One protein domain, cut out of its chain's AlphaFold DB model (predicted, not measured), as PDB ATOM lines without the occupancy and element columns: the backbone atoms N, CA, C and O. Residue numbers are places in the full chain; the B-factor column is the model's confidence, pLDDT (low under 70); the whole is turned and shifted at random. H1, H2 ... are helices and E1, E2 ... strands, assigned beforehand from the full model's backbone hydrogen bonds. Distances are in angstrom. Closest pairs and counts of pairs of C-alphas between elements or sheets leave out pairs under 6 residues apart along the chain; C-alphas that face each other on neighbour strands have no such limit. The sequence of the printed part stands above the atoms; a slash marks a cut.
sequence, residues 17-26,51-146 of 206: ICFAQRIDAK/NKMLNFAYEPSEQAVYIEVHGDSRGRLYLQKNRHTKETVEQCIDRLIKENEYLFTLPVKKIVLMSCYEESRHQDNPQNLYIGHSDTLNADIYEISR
ATOM      1  N   ILE A  17     183.041 191.701 202.906       58.00
ATOM      2  CA  ILE A  17     184.313 191.402 203.557       58.00
ATOM      3  C   ILE A  17     185.180 190.672 202.533       58.00
ATOM      4  O   ILE A  17     184.762 189.669 201.965       58.00
ATOM      5  N   CYS A  18     186.387 191.163 202.274       62.31
ATOM      6  CA  CYS A  18     187.369 190.434 201.477       62.31
ATOM      7  C   CYS A  18     188.311 189.692 202.425       62.31
ATOM      8  O   CYS A  18     188.902 190.321 203.306       62.31
ATOM      9  N   PHE A  19     188.471 188.383 202.237       65.19
ATOM     10  CA  PHE A  19     189.582 187.654 202.842       65.19
ATOM     11  C   PHE A  19     190.610 187.321 201.775       65.19
ATOM     12  O   PHE A  19     190.248 187.064 200.630       65.19
ATOM     13  N   ALA A  20     191.884 187.313 202.156       62.47
ATOM     14  CA  ALA A  20     192.991 186.963 201.284       62.47
ATOM     15  C   ALA A  20     193.869 185.931 201.980       62.47
ATOM     16  O   ALA A  20     194.510 186.223 202.981       62.47
ATOM     17  N   GLN A  21     193.903 184.719 201.448       65.62
ATOM     18  CA  GLN A  21     194.860 183.707 201.861       65.62
ATOM     19  C   GLN A  21     196.179 183.942 201.126       65.62
ATOM     20  O   GLN A  21     196.195 184.125 199.906       65.62
ATOM     21  N   ARG A  22     197.297 183.893 201.845       69.12
ATOM     22  CA  ARG A  22     198.615 183.863 201.213       69.12
ATOM     23  C   ARG A  22     198.856 182.493 200.580       69.12
ATOM     24  O   ARG A  22     198.643 181.468 201.210       69.12
ATOM     25  N   ILE A  23     199.282 182.477 199.324       71.31
ATOM     26  CA  ILE A  23     199.663 181.251 198.610       71.31
ATOM     27  C   ILE A  23     201.171 181.053 198.725       71.31
ATOM     28  O   ILE A  23     201.628 179.975 199.087       71.31
ATOM     29  N   ASP A  24     201.934 182.111 198.454       71.50
ATOM     30  CA  ASP A  24     203.391 182.095 198.524       71.50
ATOM     31  C   ASP A  24     203.931 183.478 198.904       71.50
ATOM     32  O   ASP A  24     203.251 184.498 198.747       71.50
ATOM     33  N   ALA A  25     205.162 183.508 199.403       70.31
ATOM     34  CA  ALA A  25     205.914 184.732 199.618       70.31
ATOM     35  C   ALA A  25     207.384 184.531 199.251       70.31
ATOM     36  O   ALA A  25     207.982 183.489 199.529       70.31
ATOM     37  N   LYS A  26     207.979 185.556 198.647       74.75
ATOM     38  CA  LYS A  26     209.405 185.607 198.329       74.75
ATOM     39  C   LYS A  26     209.968 186.928 198.817       74.75
ATOM     40  O   LYS A  26     209.368 187.973 198.583       74.75
ATOM     41  N   ASN A  51     173.872 196.631 216.498       40.88
ATOM     42  CA  ASN A  51     174.937 195.890 217.191       40.88
ATOM     43  C   ASN A  51     176.226 195.797 216.358       40.88
ATOM     44  O   ASN A  51     176.609 194.753 215.842       40.88
ATOM     45  N   LYS A  52     176.938 196.930 216.297       44.97
ATOM     46  CA  LYS A  52     178.234 197.188 215.624       44.97
ATOM     47  C   LYS A  52     179.432 196.294 216.016       44.97
ATOM     48  O   LYS A  52     180.569 196.741 215.895       44.97
ATOM     49  N   MET A  53     179.257 195.096 216.569       45.19
ATOM     50  CA  MET A  53     180.400 194.372 217.138       45.19
ATOM     51  C   MET A  53     181.084 193.374 216.221       45.19
ATOM     52  O   MET A  53     182.248 193.082 216.492       45.19
ATOM     53  N   LEU A  54     180.431 192.847 215.180       53.25
ATOM     54  CA  LEU A  54     180.972 191.690 214.467       53.25
ATOM     55  C   LEU A  54     180.688 191.696 212.969       53.25
ATOM     56  O   LEU A  54     179.554 191.530 212.530       53.25
ATOM     57  N   ASN A  55     181.764 191.798 212.195       68.75
ATOM     58  CA  ASN A  55     181.773 191.507 210.772       68.75
ATOM     59  C   ASN A  55     182.123 190.024 210.602       68.75
ATOM     60  O   ASN A  55     183.298 189.661 210.506       68.75
ATOM     61  N   PHE A  56     181.112 189.157 210.610       75.00
ATOM     62  CA  PHE A  56     181.283 187.776 210.171       75.00
ATOM     63  C   PHE A  56     180.652 187.565 208.791       75.00
ATOM     64  O   PHE A  56     179.773 188.309 208.346       75.00
ATOM     65  N   ALA A  57     181.079 186.501 208.122       78.88
ATOM     66  CA  ALA A  57     180.433 185.987 206.926       78.88
ATOM     67  C   ALA A  57     180.380 184.462 206.975       78.88
ATOM     68  O   ALA A  57     181.337 183.810 207.381       78.88
ATOM     69  N   TYR A  58     179.261 183.894 206.538       82.56
ATOM     70  CA  TYR A  58     179.130 182.456 206.359       82.56
ATOM     71  C   TYR A  58     179.325 182.104 204.886       82.56
ATOM     72  O   TYR A  58     178.699 182.709 204.014       82.56
ATOM     73  N   GLU A  59     180.182 181.124 204.620       83.50
ATOM     74  CA  GLU A  59     180.423 180.567 203.295       83.50
ATOM     75  C   GLU A  59     179.836 179.148 203.214       83.50
ATOM     76  O   GLU A  59     180.457 178.194 203.702       83.50
ATOM     77  N   PRO A  60     178.655 178.979 202.588       82.12
ATOM     78  CA  PRO A  60     177.967 177.695 202.529       82.12
ATOM     79  C   PRO A  60     178.771 176.586 201.848       82.12
ATOM     80  O   PRO A  60     178.701 175.439 202.285       82.12
ATOM     81  N   SER A  61     179.540 176.908 200.800       82.12
ATOM     82  CA  SER A  61     180.312 175.904 200.048       82.12
ATOM     83  C   SER A  61     181.452 175.291 200.861       82.12
ATOM     84  O   SER A  61     181.891 174.180 200.576       82.12
ATOM     85  N   GLU A  62     181.908 175.994 201.896       83.50
ATOM     86  CA  GLU A  62     182.988 175.555 202.775       83.50
ATOM     87  C   GLU A  62     182.494 175.158 204.166       83.50
ATOM     88  O   GLU A  62     183.301 174.696 204.974       83.50
ATOM     89  N   GLN A  63     181.199 175.354 204.448       90.00
ATOM     90  CA  GLN A  63     180.618 175.201 205.784       90.00
ATOM     91  C   GLN A  63     181.445 175.976 206.819       90.00
ATOM     92  O   GLN A  63     181.849 175.448 207.855       90.00
ATOM     93  N   ALA A  64     181.772 177.226 206.481       88.69
ATOM     94  CA  ALA A  64     182.777 178.012 207.184       88.69
ATOM     95  C   ALA A  64     182.234 179.361 207.642       88.69
ATOM     96  O   ALA A  64     181.596 180.071 206.863       88.69
ATOM     97  N   VAL A  65     182.543 179.735 208.882       87.19
ATOM     98  CA  VAL A  65     182.262 181.072 209.416       87.19
ATOM     99  C   VAL A  65     183.563 181.855 209.466       87.19
ATOM    100  O   VAL A  65     184.503 181.470 210.153       87.19
ATOM    101  N   TYR A  66     183.611 182.957 208.736       82.94
ATOM    102  CA  TYR A  66     184.715 183.902 208.729       82.94
ATOM    103  C   TYR A  66     184.414 185.015 209.725       82.94
ATOM    104  O   TYR A  66     183.344 185.609 209.643       82.94
ATOM    105  N   ILE A  67     185.330 185.306 210.646       79.94
ATOM    106  CA  ILE A  67     185.150 186.303 211.710       79.94
ATOM    107  C   ILE A  67     186.293 187.309 211.636       79.94
ATOM    108  O   ILE A  67     187.462 186.935 211.720       79.94
ATOM    109  N   GLU A  68     185.972 188.591 211.475       75.06
ATOM    110  CA  GLU A  68     186.963 189.659 211.597       75.06
ATOM    111  C   GLU A  68     187.407 189.798 213.059       75.06
ATOM    112  O   GLU A  68     186.587 190.004 213.955       75.06
ATOM    113  N   VAL A  69     188.715 189.695 213.297       70.75
ATOM    114  CA  VAL A  69     189.315 189.832 214.629       70.75
ATOM    115  C   VAL A  69     190.473 190.827 214.592       70.75
ATOM    116  O   VAL A  69     191.206 190.932 213.605       70.75
ATOM    117  N   HIS A  70     190.678 191.561 215.684       67.88
ATOM    118  CA  HIS A  70     191.892 192.354 215.870       67.88
ATOM    119  C   HIS A  70     192.855 191.592 216.775       67.88
ATOM    120  O   HIS A  70     192.422 190.923 217.701       67.88
ATOM    121  N   GLY A  71     194.155 191.690 216.518       57.62
ATOM    122  CA  GLY A  71     195.199 191.107 217.360       57.62
ATOM    123  C   GLY A  71     196.072 192.183 217.995       57.62
ATOM    124  O   GLY A  71     196.081 193.328 217.539       57.62
ATOM    125  N   ASP A  72     196.822 191.825 219.033       58.72
ATOM    126  CA  ASP A  72     198.006 192.579 219.445       58.72
ATOM    127  C   ASP A  72     199.308 191.840 219.116       58.72
ATOM    128  O   ASP A  72     199.305 190.662 218.761       58.72
ATOM    129  N   SER A  73     200.427 192.545 219.301       49.56
ATOM    130  CA  SER A  73     201.790 192.048 219.069       49.56
ATOM    131  C   SER A  73     202.233 190.906 219.998       49.56
ATOM    132  O   SER A  73     203.400 190.519 219.993       49.56
ATOM    133  N   ARG A  74     201.342 190.414 220.868       52.22
ATOM    134  CA  ARG A  74     201.576 189.288 221.783       52.22
ATOM    135  C   ARG A  74     200.705 188.079 221.439       52.22
ATOM    136  O   ARG A  74     200.686 187.126 222.213       52.22
ATOM    137  N   GLY A  75     199.961 188.117 220.334       47.06
ATOM    138  CA  GLY A  75     199.075 187.021 219.940       47.06
ATOM    139  C   GLY A  75     197.748 186.941 220.644       47.06
ATOM    140  O   GLY A  75     197.073 185.921 220.539       47.06
ATOM    141  N   ARG A  76     197.322 188.025 221.287       58.34
ATOM    142  CA  ARG A  76     195.991 188.088 221.883       58.34
ATOM    143  C   ARG A  76     195.013 188.638 220.854       58.34
ATOM    144  O   ARG A  76     195.238 189.723 220.321       58.34
ATOM    145  N   LEU A  77     193.944 187.893 220.578       58.81
ATOM    146  CA  LEU A  77     192.846 188.362 219.737       58.81
ATOM    147  C   LEU A  77     191.812 189.092 220.594       58.81
ATOM    148  O   LEU A  77     191.348 188.584 221.612       58.81
ATOM    149  N   TYR A  78     191.437 190.286 220.161       61.88
ATOM    150  CA  TYR A  78     190.447 191.134 220.791       61.88
ATOM    151  C   TYR A  78     189.375 191.528 219.784       61.88
ATOM    152  O   TYR A  78     189.655 191.989 218.678       61.88
ATOM    153  N   LEU A  79     188.125 191.452 220.221       53.38
ATOM    154  CA  LEU A  79     187.069 192.283 219.653       53.38
ATOM    155  C   LEU A  79     187.310 193.718 220.137       53.38
ATOM    156  O   LEU A  79     187.727 193.901 221.282       53.38
ATOM    157  N   GLN A  80     187.042 194.739 219.315       46.28
ATOM    158  CA  GLN A  80     187.314 196.152 219.651       46.28
ATOM    159  C   GLN A  80     186.826 196.585 221.051       46.28
ATOM    160  O   GLN A  80     187.406 197.496 221.636       46.28
ATOM    161  N   LYS A  81     185.803 195.926 221.619       43.41
ATOM    162  CA  LYS A  81     185.283 196.223 222.964       43.41
ATOM    163  C   LYS A  81     185.971 195.493 224.137       43.41
ATOM    164  O   LYS A  81     185.740 195.892 225.270       43.41
ATOM    165  N   ASN A  82     186.831 194.489 223.910       51.34
ATOM    166  CA  ASN A  82     187.322 193.567 224.958       51.34
ATOM    167  C   ASN A  82     188.854 193.493 225.101       51.34
ATOM    168  O   ASN A  82     189.393 192.479 225.533       51.34
ATOM    169  N   ARG A  83     189.583 194.583 224.829       52.16
ATOM    170  CA  ARG A  83     191.061 194.643 224.946       52.16
ATOM    171  C   ARG A  83     191.625 194.307 226.349       52.16
ATOM    172  O   ARG A  83     192.838 194.209 226.520       52.16
ATOM    173  N   HIS A  84     190.761 194.140 227.356       55.88
ATOM    174  CA  HIS A  84     191.112 193.970 228.768       55.88
ATOM    175  C   HIS A  84     190.694 192.624 229.391       55.88
ATOM    176  O   HIS A  84     190.881 192.451 230.596       55.88
ATOM    177  N   THR A  85     190.160 191.663 228.626       60.53
ATOM    178  CA  THR A  85     189.855 190.322 229.161       60.53
ATOM    179  C   THR A  85     191.087 189.401 229.108       60.53
ATOM    180  O   THR A  85     192.021 189.621 228.335       60.53
ATOM    181  N   LYS A  86     191.129 188.391 229.991       66.38
ATOM    182  CA  LYS A  86     192.153 187.321 230.018       66.38
ATOM    183  C   LYS A  86     191.675 186.041 229.307       66.38
ATOM    184  O   LYS A  86     192.208 184.971 229.576       66.38
ATOM    185  N   GLU A  87     190.637 186.145 228.482       70.94
ATOM    186  CA  GLU A  87     190.066 185.005 227.757       70.94
ATOM    187  C   GLU A  87     191.074 184.458 226.731       70.94
ATOM    188  O   GLU A  87     191.855 185.222 226.155       70.94
ATOM    189  N   THR A  88     191.048 183.145 226.488       75.25
ATOM    190  CA  THR A  88     191.715 182.569 225.310       75.25
ATOM    191  C   THR A  88     190.938 182.916 224.036       75.25
ATOM    192  O   THR A  88     189.810 183.420 224.086       75.25
ATOM    193  N   VAL A  89     191.534 182.650 222.872       74.94
ATOM    194  CA  VAL A  89     190.858 182.859 221.584       74.94
ATOM    195  C   VAL A  89     189.581 182.028 221.512       74.94
ATOM    196  O   VAL A  89     188.522 182.563 221.204       74.94
ATOM    197  N   GLU A  90     189.664 180.747 221.859       82.19
ATOM    198  CA  GLU A  90     188.555 179.794 221.838       82.19
ATOM    199  C   GLU A  90     187.414 180.261 222.740       82.19
ATOM    200  O   GLU A  90     186.270 180.310 222.302       82.19
ATOM    201  N   GLN A  91     187.724 180.720 223.960       81.06
ATOM    202  CA  GLN A  91     186.729 181.278 224.882       81.06
ATOM    203  C   GLN A  91     186.027 182.514 224.306       81.06
ATOM    204  O   GLN A  91     184.808 182.652 224.421       81.06
ATOM    205  N   CYS A  92     186.785 183.408 223.665       78.69
ATOM    206  CA  CYS A  92     186.237 184.603 223.030       78.69
ATOM    207  C   CYS A  92     185.317 184.243 221.850       78.69
ATOM    208  O   CYS A  92     184.235 184.819 221.724       78.69
ATOM    209  N   ILE A  93     185.721 183.272 221.024       80.75
ATOM    210  CA  ILE A  93     184.944 182.768 219.886       80.75
ATOM    211  C   ILE A  93     183.675 182.051 220.350       80.75
ATOM    212  O   ILE A  93     182.597 182.341 219.843       80.75
ATOM    213  N   ASP A  94     183.760 181.197 221.363       85.75
ATOM    214  CA  ASP A  94     182.604 180.493 221.916       85.75
ATOM    215  C   ASP A  94     181.576 181.448 222.521       85.75
ATOM    216  O   ASP A  94     180.373 181.311 222.282       85.75
ATOM    217  N   ARG A  95     182.033 182.448 223.283       81.06
ATOM    218  CA  ARG A  95     181.152 183.498 223.808       81.06
ATOM    219  C   ARG A  95     180.486 184.270 222.668       81.06
ATOM    220  O   ARG A  95     179.278 184.479 222.700       81.06
ATOM    221  N   LEU A  96     181.258 184.639 221.648       77.50
ATOM    222  CA  LEU A  96     180.766 185.326 220.456       77.50
ATOM    223  C   LEU A  96     179.698 184.518 219.720       77.50
ATOM    224  O   LEU A  96     178.683 185.075 219.309       77.50
ATOM    225  N   ILE A  97     179.907 183.214 219.560       79.81
ATOM    226  CA  ILE A  97     178.931 182.345 218.909       79.81
ATOM    227  C   ILE A  97     177.648 182.279 219.738       79.81
ATOM    228  O   ILE A  97     176.562 182.409 219.181       79.81
ATOM    229  N   LYS A  98     177.761 182.141 221.066       82.38
ATOM    230  CA  LYS A  98     176.605 182.135 221.981       82.38
ATOM    231  C   LYS A  98     175.799 183.432 221.915       82.38
ATOM    232  O   LYS A  98     174.579 183.384 221.972       82.38
ATOM    233  N   GLU A  99     176.462 184.576 221.745       78.50
ATOM    234  CA  GLU A  99     175.808 185.879 221.535       78.50
ATOM    235  C   GLU A  99     175.079 185.977 220.176       78.50
ATOM    236  O   GLU A  99     174.280 186.888 219.964       78.50
ATOM    237  N   ASN A 100     175.335 185.047 219.252       77.12
ATOM    238  CA  ASN A 100     174.821 185.035 217.885       77.12
ATOM    239  C   ASN A 100     174.126 183.701 217.583       77.12
ATOM    240  O   ASN A 100     174.565 182.942 216.719       77.12
ATOM    241  N   GLU A 101     173.009 183.432 218.262       74.25
ATOM    242  CA  GLU A 101     172.325 182.129 218.236       74.25
ATOM    243  C   GLU A 101     171.981 181.600 216.830       74.25
ATOM    244  O   GLU A 101     171.884 180.395 216.613       74.25
ATOM    245  N   TYR A 102     171.840 182.477 215.832       78.12
ATOM    246  CA  TYR A 102     171.597 182.046 214.455       78.12
ATOM    247  C   TYR A 102     172.758 181.194 213.892       78.12
ATOM    248  O   TYR A 102     172.516 180.363 213.016       78.12
ATOM    249  N   LEU A 103     173.994 181.348 214.388       79.56
ATOM    250  CA  LEU A 103     175.140 180.532 213.971       79.56
ATOM    251  C   LEU A 103     174.913 179.042 214.247       79.56
ATOM    252  O   LEU A 103     175.347 178.215 213.448       79.56
ATOM    253  N   PHE A 104     174.159 178.698 215.297       81.06
ATOM    254  CA  PHE A 104     173.781 177.312 215.602       81.06
ATOM    255  C   PHE A 104     172.873 176.687 214.538       81.06
ATOM    256  O   PHE A 104     172.764 175.468 214.454       81.06
ATOM    257  N   THR A 105     172.209 177.510 213.723       83.75
ATOM    258  CA  THR A 105     171.333 177.031 212.643       83.75
ATOM    259  C   THR A 105     172.088 176.739 211.348       83.75
ATOM    260  O   THR A 105     171.523 176.162 210.419       83.75
ATOM    261  N   LEU A 106     173.360 177.137 211.264       84.56
ATOM    262  CA  LEU A 106     174.183 176.956 210.078       84.56
ATOM    263  C   LEU A 106     175.020 175.678 210.204       84.56
ATOM    264  O   LEU A 106     175.551 175.394 211.277       84.56
ATOM    265  N   PRO A 107     175.202 174.903 209.121       89.25
ATOM    266  CA  PRO A 107     176.141 173.796 209.135       89.25
ATOM    267  C   PRO A 107     177.570 174.351 209.104       89.25
ATOM    268  O   PRO A 107     178.086 174.700 208.043       89.25
ATOM    269  N   VAL A 108     178.204 174.438 210.274       90.50
ATOM    270  CA  VAL A 108     179.576 174.934 210.441       90.50
ATOM    271  C   VAL A 108     180.519 173.769 210.737       90.50
ATOM    272  O   VAL A 108     180.264 172.967 211.626       90.50
ATOM    273  N   LYS A 109     181.614 173.677 209.982       92.69
ATOM    274  CA  LYS A 109     182.713 172.715 210.186       92.69
ATOM    275  C   LYS A 109     184.034 173.376 210.552       92.69
ATOM    276  O   LYS A 109     184.907 172.722 211.112       92.69
ATOM    277  N   LYS A 110     184.203 174.651 210.199       92.06
ATOM    278  CA  LYS A 110     185.406 175.420 210.514       92.06
ATOM    279  C   LYS A 110     185.084 176.886 210.765       92.06
ATOM    280  O   LYS A 110     184.178 177.459 210.153       92.06
ATOM    281  N   ILE A 111     185.881 177.492 211.626       89.19
ATOM    282  CA  ILE A 111     185.866 178.911 211.947       89.19
ATOM    283  C   ILE A 111     187.180 179.501 211.445       89.19
ATOM    284  O   ILE A 111     188.253 178.949 211.686       89.19
ATOM    285  N   VAL A 112     187.101 180.609 210.716       85.88
ATOM    286  CA  VAL A 112     188.255 181.269 210.107       85.88
ATOM    287  C   VAL A 112     188.355 182.693 210.636       85.88
ATOM    288  O   VAL A 112     187.534 183.555 210.335       85.88
ATOM    289  N   LEU A 113     189.381 182.943 211.433       80.81
ATOM    290  CA  LEU A 113     189.694 184.235 212.015       80.81
ATOM    291  C   LEU A 113     190.492 185.055 211.004       80.81
ATOM    292  O   LEU A 113     191.585 184.666 210.598       80.81
ATOM    293  N   MET A 114     189.936 186.188 210.588       75.62
ATOM    294  CA  MET A 114     190.579 187.136 209.681       75.62
ATOM    295  C   MET A 114     191.266 188.215 210.516       75.62
ATOM    296  O   MET A 114     190.613 189.178 210.932       75.62
ATOM    297  N   SER A 115     192.560 188.052 210.789       66.69
ATOM    298  CA  SER A 115     193.300 188.973 211.655       66.69
ATOM    299  C   SER A 115     193.945 190.115 210.867       66.69
ATOM    300  O   SER A 115     194.601 189.917 209.847       66.69
ATOM    301  N   CYS A 116     193.760 191.353 211.330       54.16
ATOM    302  CA  CYS A 116     194.394 192.537 210.725       54.16
ATOM    303  C   CYS A 116     195.869 192.727 211.097       54.16
ATOM    304  O   CYS A 116     196.514 193.618 210.553       54.16
ATOM    305  N   TYR A 117     196.374 191.976 212.074       50.94
ATOM    306  CA  TYR A 117     197.651 192.251 212.723       50.94
ATOM    307  C   TYR A 117     198.373 190.948 213.054       50.94
ATOM    308  O   TYR A 117     198.206 190.400 214.134       50.94
ATOM    309  N   GLU A 118     199.165 190.473 212.096       48.59
ATOM    310  CA  GLU A 118     200.586 190.152 212.258       48.59
ATOM    311  C   GLU A 118     201.082 189.479 210.978       48.59
ATOM    312  O   GLU A 118     200.934 188.274 210.774       48.59
ATOM    313  N   GLU A 119     201.741 190.258 210.117       49.16
ATOM    314  CA  GLU A 119     202.503 189.668 209.021       49.16
ATOM    315  C   GLU A 119     203.579 188.700 209.534       49.16
ATOM    316  O   GLU A 119     203.919 187.784 208.801       49.16
ATOM    317  N   SER A 120     204.092 188.867 210.762       49.41
ATOM    318  CA  SER A 120     205.188 188.081 211.354       49.41
ATOM    319  C   SER A 120     204.842 186.617 211.613       49.41
ATOM    320  O   SER A 120     205.591 185.741 211.203       49.41
ATOM    321  N   ARG A 121     203.703 186.296 212.237       54.09
ATOM    322  CA  ARG A 121     203.328 184.884 212.464       54.09
ATOM    323  C   ARG A 121     202.975 184.157 211.173       54.09
ATOM    324  O   ARG A 121     203.258 182.971 211.023       54.09
ATOM    325  N   HIS A 122     202.439 184.899 210.211       56.62
ATOM    326  CA  HIS A 122     202.262 184.403 208.861       56.62
ATOM    327  C   HIS A 122     203.528 184.506 208.010       56.62
ATOM    328  O   HIS A 122     203.489 183.969 206.917       56.62
ATOM    329  N   GLN A 123     204.641 185.135 208.428       53.06
ATOM    330  CA  GLN A 123     205.864 185.219 207.608       53.06
ATOM    331  C   GLN A 123     206.395 183.813 207.338       53.06
ATOM    332  O   GLN A 123     206.563 183.463 206.166       53.06
ATOM    333  N   ASP A 124     206.496 182.999 208.387       49.81
ATOM    334  CA  ASP A 124     207.029 181.635 208.329       49.81
ATOM    335  C   ASP A 124     205.977 180.584 207.952       49.81
ATOM    336  O   ASP A 124     206.324 179.497 207.493       49.81
ATOM    337  N   ASN A 125     204.684 180.905 208.096       54.25
ATOM    338  CA  ASN A 125     203.598 179.971 207.813       54.25
ATOM    339  C   ASN A 125     202.556 180.581 206.853       54.25
ATOM    340  O   ASN A 125     201.641 181.290 207.281       54.25
ATOM    341  N   PRO A 126     202.693 180.358 205.527       54.31
ATOM    342  CA  PRO A 126     201.808 180.948 204.521       54.31
ATOM    343  C   PRO A 126     200.373 180.426 204.551       54.31
ATOM    344  O   PRO A 126     199.519 181.019 203.904       54.31
ATOM    345  N   GLN A 127     200.109 179.330 205.258       62.62
ATOM    346  CA  GLN A 127     198.821 178.649 205.235       62.62
ATOM    347  C   GLN A 127     197.909 179.083 206.392       62.62
ATOM    348  O   GLN A 127     198.249 179.954 207.192       62.62
ATOM    349  N   ASN A 128     196.729 178.462 206.456       67.56
ATOM    350  CA  ASN A 128     195.822 178.569 207.592       67.56
ATOM    351  C   ASN A 128     196.545 178.081 208.851       67.56
ATOM    352  O   ASN A 128     196.958 176.922 208.918       67.56
ATOM    353  N   LEU A 129     196.686 178.954 209.842       74.50
ATOM    354  CA  LEU A 129     197.291 178.595 211.116       74.50
ATOM    355  C   LEU A 129     196.213 177.967 212.000       74.50
ATOM    356  O   LEU A 129     195.212 178.617 212.278       74.50
ATOM    357  N   TYR A 130     196.383 176.715 212.422       81.62
ATOM    358  CA  TYR A 130     195.476 176.124 213.409       81.62
ATOM    359  C   TYR A 130     195.646 176.841 214.750       81.62
ATOM    360  O   TYR A 130     196.767 176.983 215.239       81.62
ATOM    361  N   ILE A 131     194.532 177.285 215.325       81.81
ATOM    362  CA  ILE A 131     194.503 178.029 216.586       81.81
ATOM    363  C   ILE A 131     193.954 177.166 217.712       81.81
ATOM    364  O   ILE A 131     194.516 177.169 218.802       81.81
ATOM    365  N   GLY A 132     192.883 176.421 217.448       86.12
ATOM    366  CA  GLY A 132     192.191 175.661 218.477       86.12
ATOM    367  C   GLY A 132     190.870 175.099 217.977       86.12
ATOM    368  O   GLY A 132     190.653 174.965 216.774       86.12
ATOM    369  N   HIS A 133     189.977 174.799 218.910       91.06
ATOM    370  CA  HIS A 133     188.673 174.209 218.634       91.06
ATOM    371  C   HIS A 133     187.579 174.967 219.396       91.06
ATOM    372  O   HIS A 133     187.795 175.399 220.527       91.06
ATOM    373  N   SER A 134     186.423 175.158 218.760       90.31
ATOM    374  CA  SER A 134     185.224 175.726 219.380       90.31
ATOM    375  C   SER A 134     184.330 174.598 219.868       90.31
ATOM    376  O   SER A 134     183.757 173.876 219.050       90.31
ATOM    377  N   ASP A 135     184.139 174.493 221.181       89.38
ATOM    378  CA  ASP A 135     183.210 173.520 221.770       89.38
ATOM    379  C   ASP A 135     181.756 173.868 221.424       89.38
ATOM    380  O   ASP A 135     180.889 173.001 221.324       89.38
ATOM    381  N   THR A 136     181.487 175.157 221.221       89.50
ATOM    382  CA  THR A 136     180.142 175.675 220.966       89.50
ATOM    383  C   THR A 136     179.606 175.283 219.582       89.50
ATOM    384  O   THR A 136     178.430 174.942 219.471       89.50
ATOM    385  N   LEU A 137     180.439 175.304 218.534       88.88
ATOM    386  CA  LEU A 137     180.052 174.824 217.191       88.88
ATOM    387  C   LEU A 137     180.608 173.441 216.855       88.88
ATOM    388  O   LEU A 137     180.290 172.925 215.785       88.88
ATOM    389  N   ASN A 138     181.417 172.849 217.739       91.69
ATOM    390  CA  ASN A 138     182.179 171.631 217.467       91.69
ATOM    391  C   ASN A 138     182.971 171.755 216.148       91.69
ATOM    392  O   ASN A 138     182.822 170.950 215.223       91.69
ATOM    393  N   ALA A 139     183.752 172.833 216.032       91.88
ATOM    394  CA  ALA A 139     184.430 173.236 214.801       91.88
ATOM    395  C   ALA A 139     185.858 173.729 215.062       91.88
ATOM    396  O   ALA A 139     186.114 174.465 216.016       91.88
ATOM    397  N   ASP A 140     186.778 173.380 214.164       92.75
ATOM    398  CA  ASP A 140     188.170 173.826 214.243       92.75
ATOM    399  C   ASP A 140     188.306 175.316 213.925       92.75
ATOM    400  O   ASP A 140     187.632 175.847 213.035       92.75
ATOM    401  N   ILE A 141     189.226 175.979 214.621       88.19
ATOM    402  CA  ILE A 141     189.512 177.405 214.508       88.19
ATOM    403  C   ILE A 141     190.855 177.586 213.803       88.19
ATOM    404  O   ILE A 141     191.891 177.094 214.254       88.19
ATOM    405  N   TYR A 142     190.835 178.356 212.720       85.38
ATOM    406  CA  TYR A 142     192.007 178.710 211.931       85.38
ATOM    407  C   TYR A 142     192.185 180.224 211.878       85.38
ATOM    408  O   TYR A 142     191.201 180.951 211.829       85.38
ATOM    409  N   GLU A 143     193.419 180.702 211.807       77.56
ATOM    410  CA  GLU A 143     193.746 182.099 211.529       77.56
ATOM    411  C   GLU A 143     194.275 182.253 210.101       77.56
ATOM    412  O   GLU A 143     195.074 181.445 209.612       77.56
ATOM    413  N   ILE A 144     193.816 183.316 209.441       73.62
ATOM    414  CA  ILE A 144     194.354 183.807 208.179       73.62
ATOM    415  C   ILE A 144     194.641 185.306 208.275       73.62
ATOM    416  O   ILE A 144     193.892 186.076 208.881       73.62
ATOM    417  N   SER A 145     195.699 185.730 207.590       62.50
ATOM    418  CA  SER A 145     196.047 187.142 207.461       62.50
ATOM    419  C   SER A 145     194.978 187.891 206.663       62.50
ATOM    420  O   SER A 145     194.755 187.613 205.486       62.50
ATOM    421  N   ARG A 146     194.369 188.924 207.247       57.16
ATOM    422  CA  ARG A 146     193.556 189.884 206.496       57.16
ATOM    423  C   ARG A 146     194.486 190.849 205.771       57.16
ATOM    424  O   ARG A 146     195.029 191.779 206.362       57.16
TER     425      ARG A 146
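AT A GLANCE: This is residues 17 to 26 and 51 to 146 of the 206 residues of an uncharacterized protein of Schwartzia succinivorans DSM 10502 (UniProt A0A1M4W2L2). A strongly twisted sheet of five strands forms the core, with the helix H1 packed across one face and the strand E1 crossing the opposite face past E2, E4 and E6. The small helix H2 lies beyond the end of H1, H3 only grazes the sheet, and a long loop of residues 72 to 88 leads from E3 to H1. The printed part has 106 residues, with three named helices and six named strands in the order E1 E2 E3 H1 H2 E4 H3 E5 E6. The sheet's order is E2, E3, E4, E6, E5, mixed, and the class is mixed, helices and strands. The whole is compact, with a radius of gyration of the C-alphas of 13.3 A and spans of 42 by 35 by 24 A.

IN THESE COORDINATES: In the sheet, E2 is residues 56 to 59, E3 residues 64 to 71 (20.7 A), E4 residues 110 to 115 (15.7 A), E6 residues 139 to 145 (19.6 A) and E5 residues 129 to 134 (14.9 A). E6 ends with C-alpha 145 at (196.047, 187.142, 207.461). H1, residues 89 to 98, measures 14.3 A from C-alpha 89 at (190.858, 182.859, 221.584). H2 is residues 101 to 105 and H3 residues 121 to 124. E1, residues 17 to 26, measures 26.3 A from C-alpha 17 at (184.313, 191.402, 203.557) and bends by 60 degrees at residue 23.

HOW THE PARTS SIT: Inner strands E3 and E4 are parallel at 30 degrees, with N 67 and O 112 2.8 A apart, within hydrogen-bond range. E4 and E6 are parallel at 25 degrees, with N 113 and O 142 at 2.7 A. Edge strand E2 forms an antiparallel hairpin with E3, with N 66 and O 57 at 2.8 A. Edge strand E5 forms another with E6, with N 141 and O 132 at 2.8 A. E3, H1, H2 and E4 form a strand-helix-strand unit, two parallel neighbour strands joined through helices, with a right-handed crossover. In two layers, a sheet with helices on one face, H1 is on the sheet at a height over the sheet of 8.6 A. The closest C-alphas of H1 and E5 are those of Glu 90 and Ser 134, 5.8 A apart. H2 is not on the sheet and is close to H1 but not clearly touching, the C-alphas of Ile 97 and Leu 103 being closest at 6.5 A. E1 pairs with no named strand; its closest C-alpha to E6 is Gln 21, 6.3 A from that of Ile 144. E1 and H3 are near each other. In H1 every O i to N i+4 pair is within hydrogen-bond range; H2 has 0 of 1, but 2 of 2 O i to N i+3 pairs, and H3 is too short for an i+4 pair.

THE WHOLE: The C-alphas of Lys 26 and Glu 101 are the two farthest apart, at 42.2 A. Residues 27 to 50 are not printed, and C-alphas 26 and 51 are 40.6 A apart across the cut. The link from E3 to H1 is long. The mean pLDDT of the printed part is 71.3; 44 residues are under 70, among them residues 70 to 86 and 115 to 128.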